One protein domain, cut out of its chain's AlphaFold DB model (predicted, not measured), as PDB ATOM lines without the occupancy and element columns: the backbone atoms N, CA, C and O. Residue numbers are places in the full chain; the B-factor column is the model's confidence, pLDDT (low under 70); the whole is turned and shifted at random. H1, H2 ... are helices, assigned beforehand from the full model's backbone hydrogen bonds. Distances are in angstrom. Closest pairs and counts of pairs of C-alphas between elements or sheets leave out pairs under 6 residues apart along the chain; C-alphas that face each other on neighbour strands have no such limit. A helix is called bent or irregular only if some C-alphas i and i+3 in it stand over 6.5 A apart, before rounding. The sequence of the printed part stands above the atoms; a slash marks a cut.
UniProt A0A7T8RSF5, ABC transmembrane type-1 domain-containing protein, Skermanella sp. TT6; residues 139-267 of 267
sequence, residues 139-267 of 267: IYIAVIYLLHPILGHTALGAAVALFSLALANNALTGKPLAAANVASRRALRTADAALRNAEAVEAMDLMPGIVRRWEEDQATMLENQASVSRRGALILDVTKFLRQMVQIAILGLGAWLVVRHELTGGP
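AT A GLANCE: This is residues 139 to 267 of the 267 residues of the protein "ABC transmembrane type-1 domain-containing protein" of Skermanella sp. TT6 (UniProt A0A7T8RSF5). The domain is a long, narrow helical hairpin: the bent helix H2 runs along the rod, the small H3 sits at the turn, and the long H4 runs back beside both arms of H2. At the other end of the rod the short H1 folds back on the first part of H2, on a different side from H4. The printed part has 129 residues with four named helices, in the order H1, H2, H3, H4, and no named strand; the class is all helix. The whole is extended, with a radius of gyration of the C-alphas of 26.6 A, and it spans 92 by 22 by 18 A.

IN THESE COORDINATES: H1 is residues 139 to 147 and begins with C-alpha 139 at (121.402, 177.198, 115.185). H2, residues 149 to 196, was assigned as one helix by its hydrogen bonds, but it is bent: C-alphas 172 and 175 are 7.0 A apart. Its arm H2a is residues 149 to 172, 34.3 A long, and its arm H2b is residues 175 to 196, 31.9 A long, ending with C-alpha 196 at (139.945, 142.636, 158.525). H3 is residues 198 to 203. H4, residues 207 to 259, is the longest helix, 76.7 A from first to last C-alpha, and it ends with C-alpha 259 at (133.307, 178.123, 90.858).

HOW THE PARTS SIT: H1 and H2a form a helical hairpin and run opposite ways at a shallow tilt of 26 degrees. They touch, with H2a's residues 151 to 156 alone, and the closest C-alphas are those of Tyr 145 and Gly 152, 4.3 A apart. H1 is apart from H4. The lines of H2a and H2b stand at a shallow tilt of 32 degrees. H2b and H3 are close but not clearly touching, at a steep tilt of 66 degrees, with the closest C-alphas, of Ala 194 and Val 201, 6.7 A apart. H3 and H4 are also close but not clearly touching; their closest C-alphas, of Val 201 and Met 207, are 5.9 A apart. H4 touches H2b with residues 210 to 228 alone, opposite ways at a shallow tilt of 30 degrees, the closest C-alphas being those of Ala 180 and Met 221, 4.3 A apart. H4 also touches H2a, opposite ways at a shallow tilt of 3 degrees, with the closest C-alphas, of Asn 169 and Gly 232, 6.2 A apart. In H1, H2a, H2b, H3 and H4 every O i to N i+4 pair is within hydrogen-bond range.

THE WHOLE: The C-alphas farthest apart, of Ala 203 and Pro 267, are 92.0 A from each other. The printed part has no cut, and its three links between helices are tight. The mean pLDDT of the printed part is 86.2; residues 258 to 259 and 261 to 267, the chain's last residue, are under 70.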
ATOM      1  N   ILE A 139     121.163 175.809 115.600       83.56
ATOM      2  CA  ILE A 139     121.402 177.198 115.185       83.56
ATOM      3  C   ILE A 139     122.521 177.242 114.140       83.56
ATOM      4  O   ILE A 139     122.351 177.875 113.101       83.56
ATOM      5  N   TYR A 140     123.624 176.517 114.353       78.50
ATOM      6  CA  TYR A 140     124.686 176.397 113.349       78.50
ATOM      7  C   TYR A 140     124.179 175.797 112.041       78.50
ATOM      8  O   TYR A 140     124.473 176.326 110.973       78.50
ATOM      9  N   ILE A 141     123.384 174.726 112.115       84.19
ATOM     10  CA  ILE A 141     122.784 174.109 110.926       84.19
ATOM     11  C   ILE A 141     121.888 175.121 110.200       84.19
ATOM     12  O   ILE A 141     122.002 175.256 108.985       84.19
ATOM     13  N   ALA A 142     121.054 175.879 110.920       84.56
ATOM     14  CA  ALA A 142     120.195 176.907 110.333       84.56
ATOM     15  C   ALA A 142     120.999 178.017 109.632       84.56
ATOM     16  O   ALA A 142     120.671 178.393 108.509       84.56
ATOM     17  N   VAL A 143     122.082 178.500 110.249       80.38
ATOM     18  CA  VAL A 143     122.977 179.499 109.639       80.38
ATOM     19  C   VAL A 143     123.652 178.947 108.379       80.38
ATOM     20  O   VAL A 143     123.720 179.645 107.371       80.38
ATOM     21  N   ILE A 144     124.099 177.688 108.390       80.12
ATOM     22  CA  ILE A 144     124.686 177.045 107.201       80.12
ATOM     23  C   ILE A 144     123.635 176.892 106.088       80.12
ATOM     24  O   ILE A 144     123.948 177.113 104.919       80.12
ATOM     25  N   TYR A 145     122.384 176.572 106.436       81.06
ATOM     26  CA  TYR A 145     121.272 176.518 105.481       81.06
ATOM     27  C   TYR A 145     120.967 177.873 104.839       81.06
ATOM     28  O   TYR A 145     120.657 177.910 103.651       81.06
ATOM     29  N   LEU A 146     121.070 178.968 105.604       79.25
ATOM     30  CA  LEU A 146     120.936 180.329 105.074       79.25
ATOM     31  C   LEU A 146     122.059 180.678 104.092       79.25
ATOM     32  O   LEU A 146     121.833 181.464 103.179       79.25
ATOM     33  N   LEU A 147     123.251 180.100 104.275       74.81
ATOM     34  CA  LEU A 147     124.379 180.307 103.372       74.81
ATOM     35  C   LEU A 147     124.174 179.555 102.050       74.81
ATOM     36  O   LEU A 147     124.266 180.148 100.980       74.81
ATOM     37  N   HIS A 148     123.901 178.248 102.122       78.00
ATOM     38  CA  HIS A 148     123.577 177.436 100.952       78.00
ATOM     39  C   HIS A 148     122.873 176.123 101.341       78.00
ATOM     40  O   HIS A 148     123.414 175.364 102.156       78.00
ATOM     41  N   PRO A 149     121.743 175.755 100.703       84.94
ATOM     42  CA  PRO A 149     121.015 174.524 101.024       84.94
ATOM     43  C   PRO A 149     121.865 173.249 100.936       84.94
ATOM     44  O   PRO A 149     121.778 172.393 101.814       84.94
ATOM     45  N   ILE A 150     122.738 173.127  99.924       83.81
ATOM     46  CA  ILE A 150     123.616 171.947  99.762       83.81
ATOM     47  C   ILE A 150     124.577 171.797 100.950       83.81
ATOM     48  O   ILE A 150     124.701 170.700 101.492       83.81
ATOM     49  N   LEU A 151     125.201 172.892 101.405       81.38
ATOM     50  CA  LEU A 151     126.082 172.872 102.577       81.38
ATOM     51  C   LEU A 151     125.297 172.515 103.846       81.38
ATOM     52  O   LEU A 151     125.784 171.746 104.678       81.38
ATOM     53  N   GLY A 152     124.061 173.013 103.961       85.31
ATOM     54  CA  GLY A 152     123.139 172.681 105.047       85.31
ATOM     55  C   GLY A 152     122.827 171.186 105.115       85.31
ATOM     56  O   GLY A 152     122.949 170.584 106.183       85.31
ATOM     57  N   HIS A 153     122.511 170.553 103.979       88.94
ATOM     58  CA  HIS A 153     122.276 169.107 103.911       88.94
ATOM     59  C   HIS A 153     123.519 168.295 104.302       88.94
ATOM     60  O   HIS A 153     123.400 167.317 105.044       88.94
ATOM     61  N   THR A 154     124.713 168.704 103.857       86.75
ATOM     62  CA  THR A 154     125.972 168.045 104.244       86.75
ATOM     63  C   THR A 154     126.228 168.160 105.749       86.75
ATOM     64  O   THR A 154     126.537 167.158 106.397       86.75
ATOM     65  N   ALA A 155     126.054 169.355 106.324       87.00
ATOM     66  CA  ALA A 155     126.222 169.588 107.758       87.00
ATOM     67  C   ALA A 155     125.199 168.804 108.596       87.00
ATOM     68  O   ALA A 155     125.559 168.208 109.613       87.00
ATOM     69  N   LEU A 156     123.942 168.743 108.149       91.19
ATOM     70  CA  LEU A 156     122.891 167.962 108.801       91.19
ATOM     71  C   LEU A 156     123.205 166.460 108.768       91.19
ATOM     72  O   LEU A 156     123.115 165.793 109.798       91.19
ATOM     73  N   GLY A 157     123.622 165.931 107.614       92.94
ATOM     74  CA  GLY A 157     124.028 164.529 107.482       92.94
ATOM     75  C   GLY A 157     125.204 164.179 108.397       92.94
ATOM     76  O   GLY A 157     125.170 163.162 109.093       92.94
ATOM     77  N   ALA A 158     126.204 165.061 108.472       90.88
ATOM     78  CA  ALA A 158     127.326 164.922 109.393       90.88
ATOM     79  C   ALA A 158     126.878 164.926 110.862       90.88
ATOM     80  O   ALA A 158     127.309 164.072 111.635       90.88
ATOM     81  N   ALA A 159     125.993 165.850 111.246       90.31
ATOM     82  CA  ALA A 159     125.466 165.932 112.604       90.31
ATOM     83  C   ALA A 159     124.719 164.649 113.001       90.31
ATOM     84  O   ALA A 159     124.973 164.104 114.074       90.31
ATOM     85  N   VAL A 160     123.863 164.121 112.119       93.62
ATOM     86  CA  VAL A 160     123.138 162.858 112.347       93.62
ATOM     87  C   VAL A 160     124.102 161.676 112.467       93.62
ATOM     88  O   VAL A 160     123.950 160.858 113.376       93.62
ATOM     89  N   ALA A 161     125.113 161.589 111.601       93.56
ATOM     90  CA  ALA A 161     126.105 160.515 111.635       93.56
ATOM     91  C   ALA A 161     126.992 160.561 112.895       93.56
ATOM     92  O   ALA A 161     127.270 159.535 113.511       93.56
ATOM     93  N   LEU A 162     127.411 161.752 113.327       91.25
ATOM     94  CA  LEU A 162     128.165 161.921 114.574       91.25
ATOM     95  C   LEU A 162     127.297 161.614 115.800       91.25
ATOM     96  O   LEU A 162     127.764 160.989 116.754       91.25
ATOM     97  N   PHE A 163     126.024 162.011 115.772       90.50
ATOM     98  CA  PHE A 163     125.080 161.726 116.849       90.50
ATOM     99  C   PHE A 163     124.781 160.225 116.974       90.50
ATOM    100  O   PHE A 163     124.756 159.691 118.085       90.50
ATOM    101  N   SER A 164     124.623 159.513 115.854       93.31
ATOM    102  CA  SER A 164     124.425 158.061 115.866       93.31
ATOM    103  C   SER A 164     125.660 157.314 116.384       93.31
ATOM    104  O   SER A 164     125.510 156.384 117.179       93.31
ATOM    105  N   LEU A 165     126.874 157.762 116.041       92.44
ATOM    106  CA  LEU A 165     128.118 157.242 116.625       92.44
ATOM    107  C   LEU A 165     128.183 157.469 118.140       92.44
ATOM    108  O   LEU A 165     128.576 156.565 118.878       92.44
ATOM    109  N   ALA A 166     127.758 158.637 118.626       88.31
ATOM    110  CA  ALA A 166     127.713 158.923 120.059       88.31
ATOM    111  C   ALA A 166     126.727 157.998 120.803       88.31
ATOM    112  O   ALA A 166     127.060 157.455 121.862       88.31
ATOM    113  N   LEU A 167     125.542 157.762 120.229       91.19
ATOM    114  CA  LEU A 167     124.561 156.807 120.755       91.19
ATOM    115  C   LEU A 167     125.112 155.376 120.761       91.19
ATOM    116  O   LEU A 167     124.998 154.677 121.771       91.19
ATOM    117  N   ALA A 168     125.753 154.960 119.666       91.75
ATOM    118  CA  ALA A 168     126.398 153.657 119.564       91.75
ATOM    119  C   ALA A 168     127.497 153.497 120.622       91.75
ATOM    120  O   ALA A 168     127.552 152.460 121.281       91.75
ATOM    121  N   ASN A 169     128.314 154.528 120.858       90.62
ATOM    122  CA  ASN A 169     129.336 154.509 121.904       90.62
ATOM    123  C   ASN A 169     128.730 154.257 123.279       90.62
ATOM    124  O   ASN A 169     129.168 153.352 123.990       90.62
ATOM    125  N   ASN A 170     127.690 155.009 123.637       88.62
ATOM    126  CA  ASN A 170     127.033 154.852 124.929       88.62
ATOM    127  C   ASN A 170     126.410 153.451 125.077       88.62
ATOM    128  O   ASN A 170     126.625 152.769 126.079       88.62
ATOM    129  N   ALA A 171     125.716 152.962 124.045       89.62
ATOM    130  CA  ALA A 171     125.097 151.638 124.062       89.62
ATOM    131  C   ALA A 171     126.126 150.493 124.160       89.62
ATOM    132  O   ALA A 171     125.910 149.518 124.887       89.62
ATOM    133  N   LEU A 172     127.255 150.606 123.452       90.00
ATOM    134  CA  LEU A 172     128.288 149.568 123.374       90.00
ATOM    135  C   LEU A 172     129.223 149.539 124.588       90.00
ATOM    136  O   LEU A 172     129.791 148.478 124.881       90.00
ATOM    137  N   THR A 173     129.387 150.671 125.276       89.94
ATOM    138  CA  THR A 173     130.273 150.810 126.443       89.94
ATOM    139  C   THR A 173     129.525 150.770 127.776       89.94
ATOM    140  O   THR A 173     130.090 150.291 128.755       89.94
ATOM    141  N   GLY A 174     128.249 151.165 127.832       86.25
ATOM    142  CA  GLY A 174     127.503 151.293 129.089       86.25
ATOM    143  C   GLY A 174     127.371 149.987 129.881       86.25
ATOM    144  O   GLY A 174     127.707 149.938 131.064       86.25
ATOM    145  N   LYS A 175     126.941 148.897 129.230       89.38
ATOM    146  CA  LYS A 175     126.815 147.572 129.875       89.38
ATOM    147  C   LYS A 175     128.154 147.010 130.385       89.38
ATOM    148  O   LYS A 175     128.216 146.661 131.565       89.38
ATOM    149  N   PRO A 176     129.221 146.910 129.564       88.44
ATOM    150  CA  PRO A 176     130.501 146.395 130.047       88.44
ATOM    151  C   PRO A 176     131.136 147.316 131.095       88.44
ATOM    152  O   PRO A 176     131.734 146.819 132.043       88.44
ATOM    153  N   LEU A 177     130.938 148.636 131.018       88.50
ATOM    154  CA  LEU A 177     131.399 149.557 132.059       88.50
ATOM    155  C   LEU A 177     130.694 149.304 133.400       88.50
ATOM    156  O   LEU A 177     131.341 149.265 134.447       88.50
ATOM    157  N   ALA A 178     129.379 149.074 133.383       88.12
ATOM    158  CA  ALA A 178     128.634 148.701 134.584       88.12
ATOM    159  C   ALA A 178     129.120 147.360 135.162       88.12
ATOM    160  O   ALA A 178     129.332 147.252 136.372       88.12
ATOM    161  N   ALA A 179     129.362 146.360 134.307       90.00
ATOM    162  CA  ALA A 179     129.898 145.064 134.721       90.00
ATOM    163  C   ALA A 179     131.304 145.182 135.338       90.00
ATOM    164  O   ALA A 179     131.539 144.631 136.415       90.00
ATOM    165  N   ALA A 180     132.199 145.966 134.722       89.88
ATOM    166  CA  ALA A 180     133.534 146.251 135.250       89.88
ATOM    167  C   ALA A 180     133.464 146.891 136.645       89.88
ATOM    168  O   ALA A 180     134.156 146.457 137.564       89.88
ATOM    169  N   ASN A 181     132.572 147.867 136.842       86.56
ATOM    170  CA  ASN A 181     132.374 148.509 138.143       86.56
ATOM    171  C   ASN A 181     131.850 147.534 139.211       86.56
ATOM    172  O   ASN A 181     132.281 147.580 140.363       86.56
ATOM    173  N   VAL A 182     130.934 146.627 138.855       89.19
ATOM    174  CA  VAL A 182     130.433 145.604 139.788       89.19
ATOM    175  C   VAL A 182     131.528 144.601 140.169       89.19
ATOM    176  O   VAL A 182     131.613 144.228 141.340       89.19
ATOM    177  N   ALA A 183     132.354 144.169 139.214       90.25
ATOM    178  CA  ALA A 183     133.483 143.272 139.466       90.25
ATOM    179  C   ALA A 183     134.563 143.948 140.333       90.25
ATOM    180  O   ALA A 183     134.972 143.392 141.349       90.25
ATOM    181  N   SER A 184     134.902 145.207 140.033       88.81
ATOM    182  CA  SER A 184     135.806 146.041 140.840       88.81
ATOM    183  C   SER A 184     135.358 146.127 142.306       88.81
ATOM    184  O   SER A 184     136.145 145.887 143.222       88.81
ATOM    185  N   ARG A 185     134.060 146.375 142.546       86.06
ATOM    186  CA  ARG A 185     133.482 146.410 143.902       86.06
ATOM    187  C   ARG A 185     133.498 145.057 144.606       86.06
ATOM    188  O   ARG A 185     133.588 145.006 145.829       86.06
ATOM    189  N   ARG A 186     133.364 143.947 143.879       88.94
ATOM    190  CA  ARG A 186     133.498 142.604 144.466       88.94
ATOM    191  C   ARG A 186     134.935 142.323 144.886       88.94
ATOM    192  O   ARG A 186     135.138 141.991 146.049       88.94
ATOM    193  N   ALA A 187     135.904 142.575 144.008       89.56
ATOM    194  CA  ALA A 187     137.317 142.388 144.322       89.56
ATOM    195  C   ALA A 187     137.750 143.215 145.546       89.56
ATOM    196  O   ALA A 187     138.398 142.688 146.448       89.56
ATOM    197  N   LEU A 188     137.326 144.482 145.626       88.00
ATOM    198  CA  LEU A 188     137.638 145.335 146.775       88.00
ATOM    199  C   LEU A 188     137.033 144.790 148.079       88.00
ATOM    200  O   LEU A 188     137.720 144.718 149.092       88.00
ATOM    201  N   ARG A 189     135.775 144.326 148.045       86.81
ATOM    202  CA  ARG A 189     135.121 143.716 149.215       86.81
ATOM    203  C   ARG A 189     135.823 142.446 149.687       86.81
ATOM    204  O   ARG A 189     135.924 142.243 150.896       86.81
ATOM    205  N   THR A 190     136.294 141.611 148.763       89.00
ATOM    206  CA  THR A 190     137.064 140.401 149.083       89.00
ATOM    207  C   THR A 190     138.374 140.762 149.785       89.00
ATOM    208  O   THR A 190     138.663 140.210 150.844       89.00
ATOM    209  N   ALA A 191     139.118 141.739 149.256       88.88
ATOM    210  CA  ALA A 191     140.367 142.207 149.858       88.88
ATOM    211  C   ALA A 191     140.144 142.816 151.253       88.88
ATOM    212  O   ALA A 191     140.799 142.425 152.217       88.88
ATOM    213  N   ASP A 192     139.158 143.702 151.392       87.62
ATOM    214  CA  ASP A 192     138.821 144.333 152.669       87.62
ATOM    215  C   ASP A 192     138.391 143.309 153.733       87.62
ATOM    216  O   ASP A 192     138.720 143.448 154.912       87.62
ATOM    217  N   ALA A 193     137.630 142.280 153.345       86.50
ATOM    218  CA  ALA A 193     137.215 141.217 154.258       86.50
ATOM    219  C   ALA A 193     138.394 140.343 154.704       86.50
ATOM    220  O   ALA A 193     138.452 139.974 155.878       86.50
ATOM    221  N   ALA A 194     139.328 140.053 153.794       89.06
ATOM    222  CA  ALA A 194     140.543 139.308 154.099       89.06
ATOM    223  C   ALA A 194     141.455 140.085 155.057       89.06
ATOM    224  O   ALA A 194     141.886 139.537 156.065       89.06
ATOM    225  N   LEU A 195     141.663 141.383 154.806       89.19
ATOM    226  CA  LEU A 195     142.493 142.244 155.655       89.19
ATOM    227  C   LEU A 195     141.918 142.411 157.066       89.19
ATOM    228  O   LEU A 195     142.663 142.381 158.041       89.19
ATOM    229  N   ARG A 196     140.591 142.547 157.201       89.19
ATOM    230  CA  ARG A 196     139.945 142.636 158.525       89.19
ATOM    231  C   ARG A 196     140.044 141.353 159.346       89.19
ATOM    232  O   ARG A 196     139.941 141.429 160.563       89.19
ATOM    233  N   ASN A 197     140.201 140.201 158.698       90.88
ATOM    234  CA  ASN A 197     140.245 138.891 159.349       90.88
ATOM    235  C   ASN A 197     141.578 138.178 159.079       90.88
ATOM    236  O   ASN A 197     141.603 136.953 158.987       90.88
ATOM    237  N   ALA A 198     142.670 138.932 158.929       89.31
ATOM    238  CA  ALA A 198     143.955 138.407 158.468       89.31
ATOM    239  C   ALA A 198     144.471 137.242 159.330       89.31
ATOM    240  O   ALA A 198     144.938 136.245 158.791       89.31
ATOM    241  N   GLU A 199     144.299 137.317 160.652       90.38
ATOM    242  CA  GLU A 199     144.679 136.243 161.580       90.38
ATOM    243  C   GLU A 199     143.901 134.944 161.327       90.38
ATOM    244  O   GLU A 199     144.478 133.864 161.360       90.38
ATOM    245  N   ALA A 200     142.601 135.034 161.022       90.06
ATOM    246  CA  ALA A 200     141.776 133.869 160.709       90.06
ATOM    247  C   ALA A 200     142.093 133.301 159.318       90.06
ATOM    248  O   ALA A 200     142.047 132.090 159.121       90.06
ATOM    249  N   VAL A 201     142.418 134.174 158.359       90.44
ATOM    250  CA  VAL A 201     142.844 133.776 157.011       90.44
ATOM    251  C   VAL A 201     144.153 132.992 157.067       90.44
ATOM    252  O   VAL A 201     144.247 131.952 156.416       90.44
ATOM    253  N   GLU A 202     145.115 133.461 157.859       91.19
ATOM    254  CA  GLU A 202     146.402 132.794 158.072       91.19
ATOM    255  C   GLU A 202     146.231 131.490 158.865       91.19
ATOM    256  O   GLU A 202     146.693 130.436 158.440       91.19
ATOM    257  N   ALA A 203     145.489 131.523 159.979       92.00
ATOM    258  CA  ALA A 203     145.296 130.356 160.842       92.00
ATOM    259  C   ALA A 203     144.558 129.192 160.156       92.00
ATOM    260  O   ALA A 203     144.724 128.041 160.558       92.00
ATOM    261  N   MET A 204     143.729 129.484 159.150       91.25
ATOM    262  CA  MET A 204     142.939 128.498 158.402       91.25
ATOM    263  C   MET A 204     143.503 128.198 157.004       91.25
ATOM    264  O   MET A 204     142.842 127.498 156.239       91.25
ATOM    265  N   ASP A 205     144.681 128.735 156.658       93.00
ATOM    266  CA  ASP A 205     145.326 128.595 155.339       93.00
ATOM    267  C   ASP A 205     144.386 128.935 154.157       93.00
ATOM    268  O   ASP A 205     144.361 128.300 153.101       93.00
ATOM    269  N   LEU A 206     143.551 129.965 154.339       93.38
ATOM    270  CA  LEU A 206     142.549 130.387 153.348       93.38
ATOM    271  C   LEU A 206     143.124 131.334 152.286       93.38
ATOM    272  O   LEU A 206     142.426 131.672 151.322       93.38
ATOM    273  N   MET A 207     144.379 131.767 152.446       92.19
ATOM    274  CA  MET A 207     145.033 132.753 151.582       92.19
ATOM    275  C   MET A 207     144.951 132.390 150.088       92.19
ATOM    276  O   MET A 207     144.476 133.227 149.314       92.19
ATOM    277  N   PRO A 208     145.289 131.158 149.645       94.12
ATOM    278  CA  PRO A 208     145.240 130.815 148.221       94.12
ATOM    279  C   PRO A 208     143.821 130.899 147.638       94.12
ATOM    280  O   PRO A 208     143.629 131.317 146.496       94.12
ATOM    281  N   GLY A 209     142.804 130.540 148.431       93.81
ATOM    282  CA  GLY A 209     141.402 130.604 148.016       93.81
ATOM    283  C   GLY A 209     140.895 132.038 147.861       93.81
ATOM    284  O   GLY A 209     140.193 132.344 146.892       93.81
ATOM    285  N   ILE A 210     141.276 132.922 148.786       93.69
ATOM    286  CA  ILE A 210     140.925 134.348 148.749       93.69
ATOM    287  C   ILE A 210     141.610 135.046 147.576       93.69
ATOM    288  O   ILE A 210     140.946 135.785 146.847       93.69
ATOM    289  N   VAL A 211     142.905 134.787 147.370       94.88
ATOM    290  CA  VAL A 211     143.664 135.352 146.246       94.88
ATOM    291  C   VAL A 211     143.045 134.915 144.923       94.88
ATOM    292  O   VAL A 211     142.711 135.775 144.116       94.88
ATOM    293  N   ARG A 212     142.755 133.620 144.742       96.06
ATOM    294  CA  ARG A 212     142.093 133.124 143.524       96.06
ATOM    295  C   ARG A 212     140.745 133.805 143.280       96.06
ATOM    296  O   ARG A 212     140.440 134.206 142.161       96.06
ATOM    297  N   ARG A 213     139.930 133.974 144.328       94.12
ATOM    298  CA  ARG A 213     138.637 134.664 144.205       94.12
ATOM    299  C   ARG A 213     138.805 136.133 143.811       94.12
ATOM    300  O   ARG A 213     138.035 136.647 143.002       94.12
ATOM    301  N   TRP A 214     139.787 136.811 144.394       94.56
ATOM    302  CA  TRP A 214     140.120 138.184 144.034       94.56
ATOM    303  C   TRP A 214     140.608 138.278 142.582       94.56
ATOM    304  O   TRP A 214     140.154 139.162 141.858       94.56
ATOM    305  N   GLU A 215     141.452 137.346 142.133       96.00
ATOM    306  CA  GLU A 215     141.941 137.261 140.752       96.00
ATOM    307  C   GLU A 215     140.801 137.058 139.744       96.00
ATOM    308  O   GLU A 215     140.784 137.732 138.719       96.00
ATOM    309  N   GLU A 216     139.811 136.209 140.038       96.25
ATOM    310  CA  GLU A 216     138.622 136.013 139.186       96.25
ATOM    311  C   GLU A 216     137.823 137.317 138.988       96.25
ATOM    312  O   GLU A 216     137.453 137.685 137.862       96.25
ATOM    313  N   ASP A 217     137.556 138.041 140.081       93.38
ATOM    314  CA  ASP A 217     136.829 139.313 140.031       93.38
ATOM    315  C   ASP A 217     137.675 140.409 139.341       93.38
ATOM    316  O   ASP A 217     137.141 141.213 138.569       93.38
ATOM    317  N   GLN A 218     138.996 140.425 139.554       94.62
ATOM    318  CA  GLN A 218     139.923 141.342 138.877       94.62
ATOM    319  C   GLN A 218     140.032 141.064 137.378       94.62
ATOM    320  O   GLN A 218     139.952 142.000 136.582       94.62
ATOM    321  N   ALA A 219     140.149 139.801 136.971       96.50
ATOM    322  CA  ALA A 219     140.171 139.410 135.565       96.50
ATOM    323  C   ALA A 219     138.882 139.858 134.863       96.50
ATOM    324  O   ALA A 219     138.934 140.533 133.834       96.50
ATOM    325  N   THR A 220     137.724 139.612 135.487       95.12
ATOM    326  CA  THR A 220     136.420 140.067 134.976       95.12
ATOM    327  C   THR A 220     136.355 141.593 134.836       95.12
ATOM    328  O   THR A 220     135.805 142.116 133.859       95.12
ATOM    329  N   MET A 221     136.893 142.338 135.807       94.88
ATOM    330  CA  MET A 221     136.980 143.799 135.737       94.88
ATOM    331  C   MET A 221     137.857 144.246 134.560       94.88
ATOM    332  O   MET A 221     137.417 145.070 133.754       94.88
ATOM    333  N   LEU A 222     139.067 143.691 134.448       95.19
ATOM    334  CA  LEU A 222     140.047 144.044 133.422       95.19
ATOM    335  C   LEU A 222     139.543 143.725 132.014       95.19
ATOM    336  O   LEU A 222     139.670 144.560 131.121       95.19
ATOM    337  N   GLU A 223     138.912 142.571 131.805       96.38
ATOM    338  CA  GLU A 223     138.343 142.191 130.508       96.38
ATOM    339  C   GLU A 223     137.244 143.154 130.056       96.38
ATOM    340  O   GLU A 223     137.254 143.645 128.919       96.38
ATOM    341  N   ASN A 224     136.307 143.468 130.955       92.88
ATOM    342  CA  ASN A 224     135.224 144.399 130.662       92.88
ATOM    343  C   ASN A 224     135.754 145.818 130.420       92.88
ATOM    344  O   ASN A 224     135.315 146.485 129.481       92.88
ATOM    345  N   GLN A 225     136.734 146.267 131.205       91.12
ATOM    346  CA  GLN A 225     137.349 147.581 131.030       91.12
ATOM    347  C   GLN A 225     138.172 147.669 129.738       91.12
ATOM    348  O   GLN A 225     138.085 148.666 129.018       91.12
ATOM    349  N   ALA A 226     138.895 146.610 129.377       93.31
ATOM    350  CA  ALA A 226     139.597 146.523 128.102       93.31
ATOM    351  C   ALA A 226     138.616 146.515 126.918       93.31
ATOM    352  O   ALA A 226     138.879 147.145 125.894       93.31
ATOM    353  N   SER A 227     137.458 145.860 127.055       93.50
ATOM    354  CA  SER A 227     136.376 145.899 126.062       93.50
ATOM    355  C   SER A 227     135.803 147.310 125.882       93.50
ATOM    356  O   SER A 227     135.662 147.769 124.746       93.50
ATOM    357  N   VAL A 228     135.543 148.031 126.982       91.19
ATOM    358  CA  VAL A 228     135.131 149.447 126.954       91.19
ATOM    359  C   VAL A 228     136.179 150.301 126.248       91.19
ATOM    360  O   VAL A 228     135.828 151.056 125.345       91.19
ATOM    361  N   SER A 229     137.454 150.147 126.613       90.44
ATOM    362  CA  SER A 229     138.558 150.915 126.032       90.44
ATOM    363  C   SER A 229     138.692 150.671 124.527       90.44
ATOM    364  O   SER A 229     138.671 151.623 123.752       90.44
ATOM    365  N   ARG A 230     138.714 149.405 124.080       92.50
ATOM    366  CA  ARG A 230     138.814 149.063 122.649       92.50
ATOM    367  C   ARG A 230     137.644 149.610 121.832       92.50
ATOM    368  O   ARG A 230     137.857 150.205 120.778       92.50
ATOM    369  N   ARG A 231     136.408 149.415 122.305       91.38
ATOM    370  CA  ARG A 231     135.198 149.888 121.606       91.38
ATOM    371  C   ARG A 231     135.123 151.413 121.588       91.38
ATOM    372  O   ARG A 231     134.837 151.991 120.544       91.38
ATOM    373  N   GLY A 232     135.411 152.048 122.723       89.94
ATOM    374  CA  GLY A 232     135.426 153.501 122.853       89.94
ATOM    375  C   GLY A 232     136.496 154.148 121.978       89.94
ATOM    376  O   GLY A 232     136.201 155.121 121.290       89.94
ATOM    377  N   ALA A 233     137.703 153.575 121.934       90.50
ATOM    378  CA  ALA A 233     138.788 154.047 121.075       90.50
ATOM    379  C   ALA A 233     138.409 153.966 119.591       90.50
ATOM    380  O   ALA A 233     138.516 154.963 118.882       90.50
ATOM    381  N   LEU A 234     137.867 152.827 119.143       93.56
ATOM    382  CA  LEU A 234     137.428 152.661 117.756       93.56
ATOM    383  C   LEU A 234     136.374 153.702 117.362       93.56
ATOM    384  O   LEU A 234     136.489 154.331 116.314       93.56
ATOM    385  N   ILE A 235     135.364 153.927 118.206       92.19
ATOM    386  CA  ILE A 235     134.319 154.914 117.901       92.19
ATOM    387  C   ILE A 235     134.878 156.337 117.928       92.19
ATOM    388  O   ILE A 235     134.513 157.151 117.078       92.19
ATOM    389  N   LEU A 236     135.780 156.643 118.862       89.25
ATOM    390  CA  LEU A 236     136.442 157.942 118.927       89.25
ATOM    391  C   LEU A 236     137.256 158.212 117.656       89.25
ATOM    392  O   LEU A 236     137.192 159.316 117.114       89.25
ATOM    393  N   ASP A 237     137.978 157.218 117.152       92.44
ATOM    394  CA  ASP A 237     138.803 157.369 115.956       92.44
ATOM    395  C   ASP A 237     137.956 157.459 114.681       92.44
ATOM    396  O   ASP A 237     138.204 158.336 113.851       92.44
ATOM    397  N   VAL A 238     136.873 156.679 114.574       94.62
ATOM    398  CA  VAL A 238     135.871 156.846 113.504       94.62
ATOM    399  C   VAL A 238     135.238 158.241 113.555       94.62
ATOM    400  O   VAL A 238     135.063 158.882 112.522       94.62
ATOM    401  N   THR A 239     134.944 158.753 114.752       92.06
ATOM    402  CA  THR A 239     134.393 160.104 114.947       92.06
ATOM    403  C   THR A 239     135.373 161.181 114.474       92.06
ATOM    404  O   THR A 239     134.965 162.135 113.806       92.06
ATOM    405  N   LYS A 240     136.667 161.046 114.794       90.19
ATOM    406  CA  LYS A 240     137.716 161.968 114.325       90.19
ATOM    407  C   LYS A 240     137.855 161.923 112.805       90.19
ATOM    408  O   LYS A 240     137.867 162.979 112.175       90.19
ATOM    409  N   PHE A 241     137.910 160.722 112.231       93.88
ATOM    410  CA  PHE A 241     137.996 160.523 110.787       93.88
ATOM    411  C   PHE A 241     136.801 161.149 110.063       93.88
ATOM    412  O   PHE A 241     136.983 161.950 109.148       93.88
ATOM    413  N   LEU A 242     135.576 160.862 110.517       92.69
ATOM    414  CA  LEU A 242     134.360 161.426 109.935       92.69
ATOM    415  C   LEU A 242     134.363 162.956 110.012       92.69
ATOM    416  O   LEU A 242     134.013 163.619 109.040       92.69
ATOM    417  N   ARG A 243     134.803 163.531 111.136       88.88
ATOM    418  CA  ARG A 243     134.919 164.986 111.293       88.88
ATOM    419  C   ARG A 243     135.887 165.597 110.277       88.88
ATOM    420  O   ARG A 243     135.543 166.599 109.656       88.88
ATOM    421  N   GLN A 244     137.061 164.996 110.089       89.00
ATOM    422  CA  GLN A 244     138.036 165.453 109.093       89.00
ATOM    423  C   GLN A 244     137.493 165.316 107.666       89.00
ATOM    424  O   GLN A 244     137.614 166.247 106.873       89.00
ATOM    425  N   MET A 245     136.823 164.204 107.354       90.94
ATOM    426  CA  MET A 245     136.179 164.001 106.055       90.94
ATOM    427  C   MET A 245     135.091 165.040 105.779       90.94
ATOM    428  O   MET A 245     135.044 165.596 104.686       90.94
ATOM    429  N   VAL A 246     134.249 165.348 106.768       89.06
ATOM    430  CA  VAL A 246     133.220 166.394 106.660       89.06
ATOM    431  C   VAL A 246     133.859 167.763 106.448       89.06
ATOM    432  O   VAL A 246     133.385 168.527 105.614       89.06
ATOM    433  N   GLN A 247     134.954 168.068 107.145       84.31
ATOM    434  CA  GLN A 247     135.681 169.322 106.960       84.31
ATOM    435  C   GLN A 247     136.225 169.459 105.529       84.31
ATOM    436  O   GLN A 247     136.034 170.500 104.903       84.31
ATOM    437  N   ILE A 248     136.840 168.403 104.988       87.19
ATOM    438  CA  ILE A 248     137.320 168.372 103.597       87.19
ATOM    439  C   ILE A 248     136.145 168.490 102.617       87.19
ATOM    440  O   ILE A 248     136.224 169.261 101.663       87.19
ATOM    441  N   ALA A 249     135.045 167.773 102.857       85.88
ATOM    442  CA  ALA A 249     133.860 167.809 102.004       85.88
ATOM    443  C   ALA A 249     133.212 169.197 101.972       85.88
ATOM    444  O   ALA A 249     132.870 169.675 100.897       85.88
ATOM    445  N   ILE A 250     133.086 169.871 103.119       82.62
ATOM    446  CA  ILE A 250     132.548 171.238 103.197       82.62
ATOM    447  C   ILE A 250     133.446 172.212 102.430       82.62
ATOM    448  O   ILE A 250     132.933 173.016 101.658       82.62
ATOM    449  N   LEU A 251     134.770 172.124 102.591       77.44
ATOM    450  CA  LEU A 251     135.712 172.962 101.842       77.44
ATOM    451  C   LEU A 251     135.643 172.693 100.331       77.44
ATOM    452  O   LEU A 251     135.593 173.633  99.542       77.44
ATOM    453  N   GLY A 252     135.594 171.422  99.925       81.00
ATOM    454  CA  GLY A 252     135.501 171.024  98.521       81.00
ATOM    455  C   GLY A 252     134.180 171.435  97.868       81.00
ATOM    456  O   GLY A 252     134.184 171.986  96.769       81.00
ATOM    457  N   LEU A 253     133.054 171.227  98.557       81.94
ATOM    458  CA  LEU A 253     131.731 171.666  98.102       81.94
ATOM    459  C   LEU A 253     131.631 173.192  98.069       81.94
ATOM    460  O   LEU A 253     131.090 173.735  97.111       81.94
ATOM    461  N   GLY A 254     132.187 173.879  99.070       73.25
ATOM    462  CA  GLY A 254     132.274 175.338  99.102       73.25
ATOM    463  C   GLY A 254     133.049 175.885  97.903       73.25
ATOM    464  O   GLY A 254     132.539 176.743  97.191       73.25
ATOM    465  N   ALA A 255     134.229 175.329  97.609       71.06
ATOM    466  CA  ALA A 255     135.019 175.713  96.440       71.06
ATOM    467  C   ALA A 255     134.281 175.434  95.117       71.06
ATOM    468  O   ALA A 255     134.257 176.285  94.229       71.06
ATOM    469  N   TRP A 256     133.633 174.272  94.988       77.00
ATOM    470  CA  TRP A 256     132.856 173.918  93.795       77.00
ATOM    471  C   TRP A 256     131.660 174.858  93.562       77.00
ATOM    472  O   TRP A 256     131.400 175.252  92.425       77.00
ATOM    473  N   LEU A 257     130.970 175.264  94.631       72.56
ATOM    474  CA  LEU A 257     129.850 176.211  94.582       72.56
ATOM    475  C   LEU A 257     130.287 177.633  94.204       72.56
ATOM    476  O   LEU A 257     129.585 178.303  93.446       72.56
ATOM    477  N   VAL A 258     131.455 178.078  94.680       67.69
ATOM    478  CA  VAL A 258     132.055 179.367  94.288       67.69
ATOM    479  C   VAL A 258     132.400 179.370  92.795       67.69
ATOM    480  O   VAL A 258     132.071 180.319  92.080       67.69
ATOM    481  N   VAL A 259     132.984 178.277  92.290       69.94
ATOM    482  CA  VAL A 259     133.307 178.123  90.858       69.94
ATOM    483  C   VAL A 259     132.049 178.147  89.979       69.94
ATOM    484  O   VAL A 259     132.109 178.624  88.848       69.94
ATOM    485  N   ARG A 260     130.902 177.678  90.485       71.25
ATOM    486  CA  ARG A 260     129.612 177.718  89.772       71.25
ATOM    487  C   ARG A 260     128.838 179.037  89.896       71.25
ATOM    488  O   ARG A 260     127.772 179.134  89.300       71.25
ATOM    489  N   HIS A 261     129.346 180.028  90.635       60.16
ATOM    490  CA  HIS A 261     128.656 181.298  90.934       60.16
ATOM    491  C   HIS A 261     127.279 181.133  91.626       60.16
ATOM    492  O   HIS A 261     126.471 182.058  91.627       60.16
ATOM    493  N   GLU A 262     126.990 179.966  92.216       57.72
ATOM    494  CA  GLU A 262     125.732 179.695  92.941       57.72
ATOM    495  C   GLU A 262     125.822 180.080  94.426       57.72
ATOM    496  O   GLU A 262     124.829 180.451  95.049       57.72
ATOM    497  N   LEU A 263     127.030 180.057  94.986       48.78
ATOM    498  CA  LEU A 263     127.381 180.929  96.100       48.78
ATOM    499  C   LEU A 263     127.852 182.248  95.492       48.78
ATOM    500  O   LEU A 263     128.585 182.219  94.502       48.78
ATOM    501  N   THR A 264     127.495 183.386  96.094       44.09
ATOM    502  CA  THR A 264     128.237 184.639  95.895       44.09
ATOM    503  C   THR A 264     129.691 184.396  96.301       44.09
ATOM    504  O   THR A 264     130.083 184.690  97.423       44.09
ATOM    505  N   GLY A 265     130.495 183.833  95.394       45.62
ATOM    506  CA  GLY A 265     131.831 184.351  95.186       45.62
ATOM    507  C   GLY A 265     131.596 185.808  94.848       45.62
ATOM    508  O   GLY A 265     130.842 186.100  93.914       45.62
ATOM    509  N   GLY A 266     132.052 186.701  95.722       37.50
ATOM    510  CA  GLY A 266     131.835 188.129  95.530       37.50
ATOM    511  C   GLY A 266     132.225 188.561  94.106       37.50
ATOM    512  O   GLY A 266     133.073 187.906  93.496       37.50
ATOM    513  N   PRO A 267     131.578 189.611  93.566       42.16
ATOM    514  CA  PRO A 267     131.966 190.182  92.278       42.16
ATOM    515  C   PRO A 267     133.450 190.564  92.227       42.16
ATOM    516  O   PRO A 267     134.007 190.925  93.293       42.16
TER     517      PRO A 267